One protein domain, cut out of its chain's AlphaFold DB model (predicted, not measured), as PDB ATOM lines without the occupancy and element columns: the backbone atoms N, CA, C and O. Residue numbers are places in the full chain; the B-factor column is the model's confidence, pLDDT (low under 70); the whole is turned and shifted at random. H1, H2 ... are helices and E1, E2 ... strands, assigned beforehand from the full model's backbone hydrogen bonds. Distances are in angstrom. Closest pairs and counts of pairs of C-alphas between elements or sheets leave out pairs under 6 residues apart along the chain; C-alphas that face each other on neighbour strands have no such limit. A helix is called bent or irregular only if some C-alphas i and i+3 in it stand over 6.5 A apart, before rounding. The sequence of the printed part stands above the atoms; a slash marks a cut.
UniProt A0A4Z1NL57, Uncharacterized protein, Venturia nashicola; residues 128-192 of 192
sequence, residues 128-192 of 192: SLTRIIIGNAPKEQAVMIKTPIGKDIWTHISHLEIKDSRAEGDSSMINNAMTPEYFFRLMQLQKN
ATOM      1  N   SER A 128     -31.470  21.526 -12.669       58.72
ATOM      2  CA  SER A 128     -31.577  22.720 -13.485       58.72
ATOM      3  C   SER A 128     -31.767  22.267 -14.938       58.72
ATOM      4  O   SER A 128     -30.816  21.795 -15.561       58.72
ATOM      5  N   LEU A 129     -32.992  22.342 -15.480       62.66
ATOM      6  CA  LEU A 129     -33.242  21.908 -16.859       62.66
ATOM      7  C   LEU A 129     -32.535  22.854 -17.834       62.66
ATOM      8  O   LEU A 129     -32.716  24.074 -17.765       62.66
ATOM      9  N   THR A 130     -31.728  22.288 -18.727       66.69
ATOM     10  CA  THR A 130     -30.968  23.025 -19.739       66.69
ATOM     11  C   THR A 130     -31.508  22.698 -21.125       66.69
ATOM     12  O   THR A 130     -31.674  21.530 -21.465       66.69
ATOM     13  N   ARG A 131     -31.781  23.722 -21.937       68.38
ATOM     14  CA  ARG A 131     -32.244  23.587 -23.320       68.38
ATOM     15  C   ARG A 131     -31.259  24.267 -24.258       68.38
ATOM     16  O   ARG A 131     -31.000  25.457 -24.123       68.38
ATOM     17  N   ILE A 132     -30.742  23.518 -25.226       70.75
ATOM     18  CA  ILE A 132     -29.735  23.996 -26.178       70.75
ATOM     19  C   ILE A 132     -30.284  23.815 -27.599       70.75
ATOM     20  O   ILE A 132     -30.659  22.712 -27.988       70.75
ATOM     21  N   ILE A 133     -30.368  24.902 -28.367       70.75
ATOM     22  CA  ILE A 133     -30.935  24.937 -29.720       70.75
ATOM     23  C   ILE A 133     -29.877  25.477 -30.694       70.75
ATOM     24  O   ILE A 133     -29.591  26.673 -30.712       70.75
ATOM     25  N   ILE A 134     -29.302  24.608 -31.529       68.75
ATOM     26  CA  ILE A 134     -28.099  24.912 -32.332       68.75
ATOM     27  C   ILE A 134     -28.368  24.715 -33.825       68.75
ATOM     28  O   ILE A 134     -29.166  23.858 -34.195       68.75
ATOM     29  N   GLY A 135     -27.713  25.502 -34.684       61.25
ATOM     30  CA  GLY A 135     -27.531  25.148 -36.100       61.25
ATOM     31  C   GLY A 135     -28.800  25.224 -36.940       61.25
ATOM     32  O   GLY A 135     -28.968  24.463 -37.888       61.25
ATOM     33  N   ASN A 136     -29.735  26.097 -36.570       73.62
ATOM     34  CA  ASN A 136     -30.996  26.185 -37.296       73.62
ATOM     35  C   ASN A 136     -30.909  27.270 -38.357       73.62
ATOM     36  O   ASN A 136     -30.571  28.411 -38.034       73.62
ATOM     37  N   ALA A 137     -31.289  26.924 -39.582       74.50
ATOM     38  CA  ALA A 137     -31.267  27.857 -40.688       74.50
ATOM     39  C   ALA A 137     -32.573  27.827 -41.488       74.50
ATOM     40  O   ALA A 137     -32.653  27.087 -42.471       74.50
ATOM     41  N   PRO A 138     -33.625  28.561 -41.074       70.19
ATOM     42  CA  PRO A 138     -34.764  28.754 -41.957       70.19
ATOM     43  C   PRO A 138     -34.329  29.559 -43.181       70.19
ATOM     44  O   PRO A 138     -33.511  30.477 -43.094       70.19
ATOM     45  N   LYS A 139     -34.878  29.178 -44.329       63.44
ATOM     46  CA  LYS A 139     -34.555  29.749 -45.634       63.44
ATOM     47  C   LYS A 139     -35.826  30.178 -46.343       63.44
ATOM     48  O   LYS A 139     -36.911  29.692 -46.019       63.44
ATOM     49  N   GLU A 140     -35.667  31.047 -47.333       76.00
ATOM     50  CA  GLU A 140     -36.755  31.500 -48.202       76.00
ATOM     51  C   GLU A 140     -37.891  32.104 -47.372       76.00
ATOM     52  O   GLU A 140     -37.631  32.983 -46.574       76.00
ATOM     53  N   GLN A 141     -39.133  31.638 -47.505       66.19
ATOM     54  CA  GLN A 141     -40.278  32.160 -46.749       66.19
ATOM     55  C   GLN A 141     -40.582  31.359 -45.469       66.19
ATOM     56  O   GLN A 141     -41.708  31.392 -44.963       66.19
ATOM     57  N   ALA A 142     -39.618  30.585 -44.958       71.69
ATOM     58  CA  ALA A 142     -39.828  29.759 -43.774       71.69
ATOM     59  C   ALA A 142     -39.958  30.604 -42.499       71.69
ATOM     60  O   ALA A 142     -39.209  31.554 -42.272       71.69
ATOM     61  N   VAL A 143     -40.876  30.202 -41.621       73.19
ATOM     62  CA  VAL A 143     -40.996  30.751 -40.268       73.19
ATOM     63  C   VAL A 143     -40.653  29.664 -39.270       73.19
ATOM     64  O   VAL A 143     -41.255  28.591 -39.266       73.19
ATOM     65  N   MET A 144     -39.683  29.950 -38.413       73.94
ATOM     66  CA  MET A 144     -39.222  29.045 -37.378       73.94
ATOM     67  C   MET A 144     -39.508  29.635 -36.006       73.94
ATOM     68  O   MET A 144     -39.062  30.733 -35.683       73.94
ATOM     69  N   ILE A 145     -40.225  28.879 -35.181       77.56
ATOM     70  CA  ILE A 145     -40.589  29.270 -33.822       77.56
ATOM     71  C   ILE A 145     -39.897  28.307 -32.873       77.56
ATOM     72  O   ILE A 145     -40.141  27.106 -32.913       77.56
ATOM     73  N   LYS A 146     -39.021  28.838 -32.029       74.25
ATOM     74  CA  LYS A 146     -38.237  28.054 -31.074       74.25
ATOM     75  C   LYS A 146     -38.722  28.192 -29.647       74.25
ATOM     76  O   LYS A 146     -38.140  27.567 -28.782       74.25
ATOM     77  N   THR A 147     -39.753  28.988 -29.409       71.50
ATOM     78  CA  THR A 147     -40.161  29.498 -28.097       71.50
ATOM     79  C   THR A 147     -41.677  29.381 -27.909       71.50
ATOM     80  O   THR A 147     -42.400  29.297 -28.906       71.50
ATOM     81  N   PRO A 148     -42.197  29.410 -26.668       67.06
ATOM     82  CA  PRO A 148     -43.633  29.434 -26.436       67.06
ATOM     83  C   PRO A 148     -44.279  30.685 -27.041       67.06
ATOM     84  O   PRO A 148     -43.763  31.794 -26.896       67.06
ATOM     85  N   ILE A 149     -45.434  30.501 -27.680       71.00
ATOM     86  CA  ILE A 149     -46.329  31.592 -28.070       71.00
ATOM     87  C   ILE A 149     -47.536  31.550 -27.130       71.00
ATOM     88  O   ILE A 149     -48.187  30.515 -26.995       71.00
ATOM     89  N   GLY A 150     -47.830  32.663 -26.462       75.19
ATOM     90  CA  GLY A 150     -48.845  32.738 -25.416       75.19
ATOM     91  C   GLY A 150     -48.295  32.388 -24.041       75.19
ATOM     92  O   GLY A 150     -47.443  33.104 -23.521       75.19
ATOM     93  N   LYS A 151     -48.833  31.338 -23.410       66.19
ATOM     94  CA  LYS A 151     -48.434  30.969 -22.047       66.19
ATOM     95  C   LYS A 151     -46.984  30.494 -22.044       66.19
ATOM     96  O   LYS A 151     -46.644  29.550 -22.756       66.19
ATOM     97  N   ASP A 152     -46.163  31.107 -21.198       67.25
ATOM     98  CA  ASP A 152     -44.809  30.626 -20.968       67.25
ATOM     99  C   ASP A 152     -44.857  29.264 -20.260       67.25
ATOM    100  O   ASP A 152     -45.322  29.134 -19.123       67.25
ATOM    101  N   ILE A 153     -44.417  28.235 -20.975       64.44
ATOM    102  CA  ILE A 153     -44.303  26.861 -20.480       64.44
ATOM    103  C   ILE A 153     -42.856  26.505 -20.114       64.44
ATOM    104  O   ILE A 153     -42.591  25.382 -19.700       64.44
ATOM    105  N   TRP A 154     -41.914  27.441 -20.250       68.94
ATOM    106  CA  TRP A 154     -40.485  27.253 -19.995       68.94
ATOM    107  C   TRP A 154     -40.039  27.741 -18.614       68.94
ATOM    108  O   TRP A 154     -38.847  27.832 -18.342       68.94
ATOM    109  N   THR A 155     -40.980  27.957 -17.698       65.50
ATOM    110  CA  THR A 155     -40.735  28.426 -16.320       65.50
ATOM    111  C   THR A 155     -39.799  27.539 -15.487       65.50
ATOM    112  O   THR A 155     -39.328  27.953 -14.430       65.50
ATOM    113  N   HIS A 156     -39.529  26.318 -15.947       64.25
ATOM    114  CA  HIS A 156     -38.649  25.338 -15.315       64.25
ATOM    115  C   HIS A 156     -37.291  25.186 -16.028       64.25
ATOM    116  O   HIS A 156     -36.440  24.431 -15.559       64.25
ATOM    117  N   ILE A 157     -37.066  25.897 -17.139       68.25
ATOM    118  CA  ILE A 157     -35.781  25.931 -17.840       68.25
ATOM    119  C   ILE A 157     -34.854  26.901 -17.109       68.25
ATOM    120  O   ILE A 157     -35.097  28.100 -17.031       68.25
ATOM    121  N   SER A 158     -33.770  26.361 -16.571       73.69
ATOM    122  CA  SER A 158     -32.739  27.109 -15.848       73.69
ATOM    123  C   SER A 158     -31.671  27.717 -16.759       73.69
ATOM    124  O   SER A 158     -31.039  28.706 -16.397       73.69
ATOM    125  N   HIS A 159     -31.468  27.118 -17.934       73.88
ATOM    126  CA  HIS A 159     -30.503  27.571 -18.920       73.88
ATOM    127  C   HIS A 159     -31.055  27.322 -20.321       73.88
ATOM    128  O   HIS A 159     -31.403  26.192 -20.663       73.88
ATOM    129  N   LEU A 160     -31.154  28.381 -21.119       76.50
ATOM    130  CA  LEU A 160     -31.531  28.322 -22.523       76.50
ATOM    131  C   LEU A 160     -30.378  28.889 -23.346       76.50
ATOM    132  O   LEU A 160     -30.020  30.053 -23.183       76.50
ATOM    133  N   GLU A 161     -29.847  28.083 -24.255       77.62
ATOM    134  CA  GLU A 161     -28.827  28.504 -25.206       77.62
ATOM    135  C   GLU A 161     -29.368  28.356 -26.628       77.62
ATOM    136  O   GLU A 161     -29.846  27.291 -27.021       77.62
ATOM    137  N   ILE A 162     -29.297  29.429 -27.417       77.19
ATOM    138  CA  ILE A 162     -29.624  29.408 -28.842       77.19
ATOM    139  C   ILE A 162     -28.406  29.923 -29.590       77.19
ATOM    140  O   ILE A 162     -28.047  31.091 -29.448       77.19
ATOM    141  N   LYS A 163     -27.773  29.064 -30.386       76.00
ATOM    142  CA  LYS A 163     -26.502  29.384 -31.045       76.00
ATOM    143  C   LYS A 163     -26.508  28.964 -32.514       76.00
ATOM    144  O   LYS A 163     -27.369  28.190 -32.943       76.00
ATOM    145  N   ASP A 164     -25.581  29.517 -33.293       74.25
ATOM    146  CA  ASP A 164     -25.356  29.195 -34.712       74.25
ATOM    147  C   ASP A 164     -26.647  29.187 -35.550       74.25
ATOM    148  O   ASP A 164     -26.876  28.317 -36.388       74.25
ATOM    149  N   SER A 165     -27.547  30.129 -35.265       77.00
ATOM    150  CA  SER A 165     -28.822  30.260 -35.968       77.00
ATOM    151  C   SER A 165     -28.707  31.289 -37.083       77.00
ATOM    152  O   SER A 165     -28.164  32.371 -36.862       77.00
ATOM    153  N   ARG A 166     -29.233  30.972 -38.266       76.50
ATOM    154  CA  ARG A 166     -29.122  31.831 -39.447       76.50
ATOM    155  C   ARG A 166     -30.439  31.903 -40.213       76.50
ATOM    156  O   ARG A 166     -30.840  30.922 -40.812       76.50
ATOM    157  N   ALA A 167     -31.081  33.061 -40.243       75.81
ATOM    158  CA  ALA A 167     -32.203  33.297 -41.148       75.81
ATOM    159  C   ALA A 167     -31.672  33.791 -42.503       75.81
ATOM    160  O   ALA A 167     -30.849  34.705 -42.538       75.81
ATOM    161  N   GLU A 168     -32.110  33.177 -43.603       75.38
ATOM    162  CA  GLU A 168     -31.744  33.567 -44.975       75.38
ATOM    163  C   GLU A 168     -32.999  33.851 -45.822       75.38
ATOM    164  O   GLU A 168     -34.042  33.228 -45.614       75.38
ATOM    165  N   GLY A 169     -32.902  34.763 -46.797       78.69
ATOM    166  CA  GLY A 169     -34.041  35.181 -47.628       78.69
ATOM    167  C   GLY A 169     -35.105  35.943 -46.831       78.69
ATOM    168  O   GLY A 169     -34.770  36.704 -45.926       78.69
ATOM    169  N   ASP A 170     -36.379  35.693 -47.131       70.50
ATOM    170  CA  ASP A 170     -37.544  36.310 -46.468       70.50
ATOM    171  C   ASP A 170     -37.994  35.548 -45.202       70.50
ATOM    172  O   ASP A 170     -39.174  35.542 -44.823       70.50
ATOM    173  N   SER A 171     -37.063  34.846 -44.553       76.81
ATOM    174  CA  SER A 171     -37.384  33.930 -43.464       76.81
ATOM    175  C   SER A 171     -37.464  34.655 -42.126       76.81
ATOM    176  O   SER A 171     -36.838  35.690 -41.906       76.81
ATOM    177  N   SER A 172     -38.237  34.086 -41.199       74.94
ATOM    178  CA  SER A 172     -38.370  34.614 -39.839       74.94
ATOM    179  C   SER A 172     -38.006  33.578 -38.791       74.94
ATOM    180  O   SER A 172     -38.361  32.404 -38.886       74.94
ATOM    181  N   MET A 173     -37.338  34.044 -37.737       79.44
ATOM    182  CA  MET A 173     -37.000  33.258 -36.556       79.44
ATOM    183  C   MET A 173     -37.539  33.919 -35.300       79.44
ATOM    184  O   MET A 173     -37.230  35.074 -35.015       79.44
ATOM    185  N   ILE A 174     -38.298  33.162 -34.517       80.94
ATOM    186  CA  ILE A 174     -38.882  33.613 -33.261       80.94
ATOM    187  C   ILE A 174     -38.269  32.790 -32.132       80.94
ATOM    188  O   ILE A 174     -38.611  31.627 -31.919       80.94
ATOM    189  N   ASN A 175     -37.331  33.417 -31.426       77.38
ATOM    190  CA  ASN A 175     -36.497  32.776 -30.408       77.38
ATOM    191  C   ASN A 175     -36.860  33.186 -28.979       77.38
ATOM    192  O   ASN A 175     -36.310  32.624 -28.037       77.38
ATOM    193  N   ASN A 176     -37.760  34.158 -28.822       75.38
ATOM    194  CA  ASN A 176     -38.213  34.643 -27.526       75.38
ATOM    195  C   ASN A 176     -39.736  34.593 -27.407       75.38
ATOM    196  O   ASN A 176     -40.444  34.809 -28.396       75.38
ATOM    197  N   ALA A 177     -40.221  34.319 -26.198       69.94
ATOM    198  CA  ALA A 177     -41.637  34.149 -25.938       69.94
ATOM    199  C   ALA A 177     -42.399  35.431 -26.276       69.94
ATOM    200  O   ALA A 177     -41.946  36.542 -25.997       69.94
ATOM    201  N   MET A 178     -43.563  35.273 -26.899       73.44
ATOM    202  CA  MET A 178     -44.411  36.400 -27.279       73.44
ATOM    203  C   MET A 178     -45.877  36.028 -27.194       73.44
ATOM    204  O   MET A 178     -46.245  34.854 -27.245       73.44
ATOM    205  N   THR A 179     -46.731  37.039 -27.077       76.06
ATOM    206  CA  THR A 179     -48.174  36.812 -27.080       76.06
ATOM    207  C   THR A 179     -48.657  36.462 -28.495       76.06
ATOM    208  O   THR A 179     -48.002  36.828 -29.481       76.06
ATOM    209  N   PRO A 180     -49.800  35.765 -28.634       72.69
ATOM    210  CA  PRO A 180     -50.359  35.438 -29.942       72.69
ATOM    211  C   PRO A 180     -50.620  36.690 -30.787       72.69
ATOM    212  O   PRO A 180     -50.401  36.677 -31.994       72.69
ATOM    213  N   GLU A 181     -51.014  37.801 -30.163       74.75
ATOM    214  CA  GLU A 181     -51.291  39.068 -30.843       74.75
ATOM    215  C   GLU A 181     -50.044  39.626 -31.544       74.75
ATOM    216  O   GLU A 181     -50.123  40.056 -32.697       74.75
ATOM    217  N   TYR A 182     -48.882  39.592 -30.881       74.12
ATOM    218  CA  TYR A 182     -47.617  40.018 -31.486       74.12
ATOM    219  C   TYR A 182     -47.162  39.065 -32.587       74.12
ATOM    220  O   TYR A 182     -46.702  39.518 -33.637       74.12
ATOM    221  N   PHE A 183     -47.350  37.760 -32.385       78.50
ATOM    222  CA  PHE A 183     -47.044  36.757 -33.395       78.50
ATOM    223  C   PHE A 183     -47.853  36.984 -34.683       78.50
ATOM    224  O   PHE A 183     -47.282  37.087 -35.768       78.50
ATOM    225  N   PHE A 184     -49.174  37.145 -34.579       76.88
ATOM    226  CA  PHE A 184     -50.024  37.365 -35.751       76.88
ATOM    227  C   PHE A 184     -49.727  38.689 -36.460       76.88
ATOM    228  O   PHE A 184     -49.761  38.728 -37.691       76.88
ATOM    229  N   ARG A 185     -49.372  39.754 -35.725       75.19
ATOM    230  CA  ARG A 185     -48.913  41.013 -36.339       75.19
ATOM    231  C   ARG A 185     -47.622  40.826 -37.135       75.19
ATOM    232  O   ARG A 185     -47.547  41.304 -38.260       75.19
ATOM    233  N   LEU A 186     -46.640  40.100 -36.601       75.62
ATOM    234  CA  LEU A 186     -45.401  39.789 -37.327       75.62
ATOM    235  C   LEU A 186     -45.680  38.991 -38.608       75.62
ATOM    236  O   LEU A 186     -45.159  39.325 -39.669       75.62
ATOM    237  N   MET A 187     -46.577  38.006 -38.539       74.00
ATOM    238  CA  MET A 187     -46.967  37.198 -39.700       74.00
ATOM    239  C   MET A 187     -47.702  37.993 -40.789       74.00
ATOM    240  O   MET A 187     -47.651  37.624 -41.962       74.00
ATOM    241  N   GLN A 188     -48.401  39.069 -40.427       71.81
ATOM    242  CA  GLN A 188     -49.055  39.961 -41.390       71.81
ATOM    243  C   GLN A 188     -48.053  40.872 -42.106       71.81
ATOM    244  O   GLN A 188     -48.259  41.187 -43.275       71.81
ATOM    245  N   LEU A 189     -46.963  41.257 -41.437       69.56
ATOM    246  CA  LEU A 189     -45.911  42.098 -42.016       69.56
ATOM    247  C   LEU A 189     -45.059  41.357 -43.056       69.56
ATOM    248  O   LEU A 189     -44.515  41.995 -43.947       69.56
ATOM    249  N   GLN A 190     -44.995  40.023 -42.993       62.31
ATOM    250  CA  GLN A 190     -44.301  39.183 -43.981       62.31
ATOM    251  C   GLN A 190     -45.087  38.946 -45.288       62.31
ATOM    252  O   GLN A 190     -44.664  38.141 -46.114       62.31
ATOM    253  N   LYS A 191     -46.267  39.558 -45.469       55.16
ATOM    254  CA  LYS A 191     -47.105  39.379 -46.674       55.16
ATOM    255  C   LYS A 191     -46.877  40.427 -47.779       55.16
ATOM    256  O   LYS A 191     -47.650  40.429 -48.735       55.16
ATOM    257  N   ASN A 192     -45.850  41.266 -47.662       45.28
ATOM    258  CA  ASN A 192     -45.410  42.191 -48.716       45.28
ATOM    259  C   ASN A 192     -44.128  41.681 -49.368       45.28
ATOM    260  O   ASN A 192     -43.928  42.019 -50.554       45.28
TER     261      ASN A 192
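Overview. This is residues 128 to 192 of the 192 residues of an uncharacterized protein of Venturia nashicola (UniProt A0A4Z1NL57). The chain winds through almost two stacked turns of a flat, loose coil: E1 and E2 make the first turn, and E3 and E4 make the second, each beside its counterpart. E3 runs side by side with E1, and E4 with E2, as two small two-stranded parallel sheets; after E4 the chain folds back into H1, and the last residues make the end of the long axis far from Ser 128. The printed part has 65 residues, with four named strands and one named helix in the order E1, E2, E3, E4, H1. The class is mixed, helices and strands, with 29 residues in named elements, under half of the printed part. It is only just loose, close to compact, with a radius of gyration of the C-alphas of 13.0 A, and its outline is flat, 42 by 27 by 9 A.

Arrangement. The larger sheet holds E1, residues 129 to 134, and E3, residues 157 to 163. They are parallel, with 10 degrees between their directions. C-alphas 130 and 159 face each other at 4.6 A. N 131 and O 159 are within hydrogen-bond range at 2.8 A, and so are N 161 and O 131 at 2.9 A. The second sheet holds E2, residues 143 to 145, and E4, residues 172 to 174, also parallel, at 9 degrees. C-alphas 143 and 172 face each other at 4.7 A; N 144 and O 172 are 2.8 A apart, within hydrogen-bond range. Pairs that follow each other in the chain, E1 and E2, E2 and E3, and E3 and E4, are apart. H1, residues 180 to 189, is apart from E1, E2 and E3. In H1 every O i to N i+4 pair is within hydrogen-bond range.

Along the chain. E1 measures 16.6 A from its first to its last C-alpha and begins at C-alpha 129, (-33.242, 21.908, -16.859). E3 measures 16.5 A and ends at C-alpha 163, (-26.502, 29.384, -31.045). E2 and E4 have three residues each. H1 measures 14.5 A, is not bent, and ends at C-alpha 189, (-45.911, 42.098, -42.016).

Size, cuts and confidence. The C-alphas farthest apart are those of Ser 128 and Asn 192, at 42.6 A. The printed part has no cut, and Asn 192 is the chain's last residue. The link from E2 to E3, 11 residues, is long; the links E1 to E2 and E3 to E4, 8 residues each, are short, and E4 to H1, 5 residues, is tight. The mean pLDDT of the printed part is 71.5. It is under 70 in 21 residues, among them residues 128 to 131, 151 to 157 and 189 to 192.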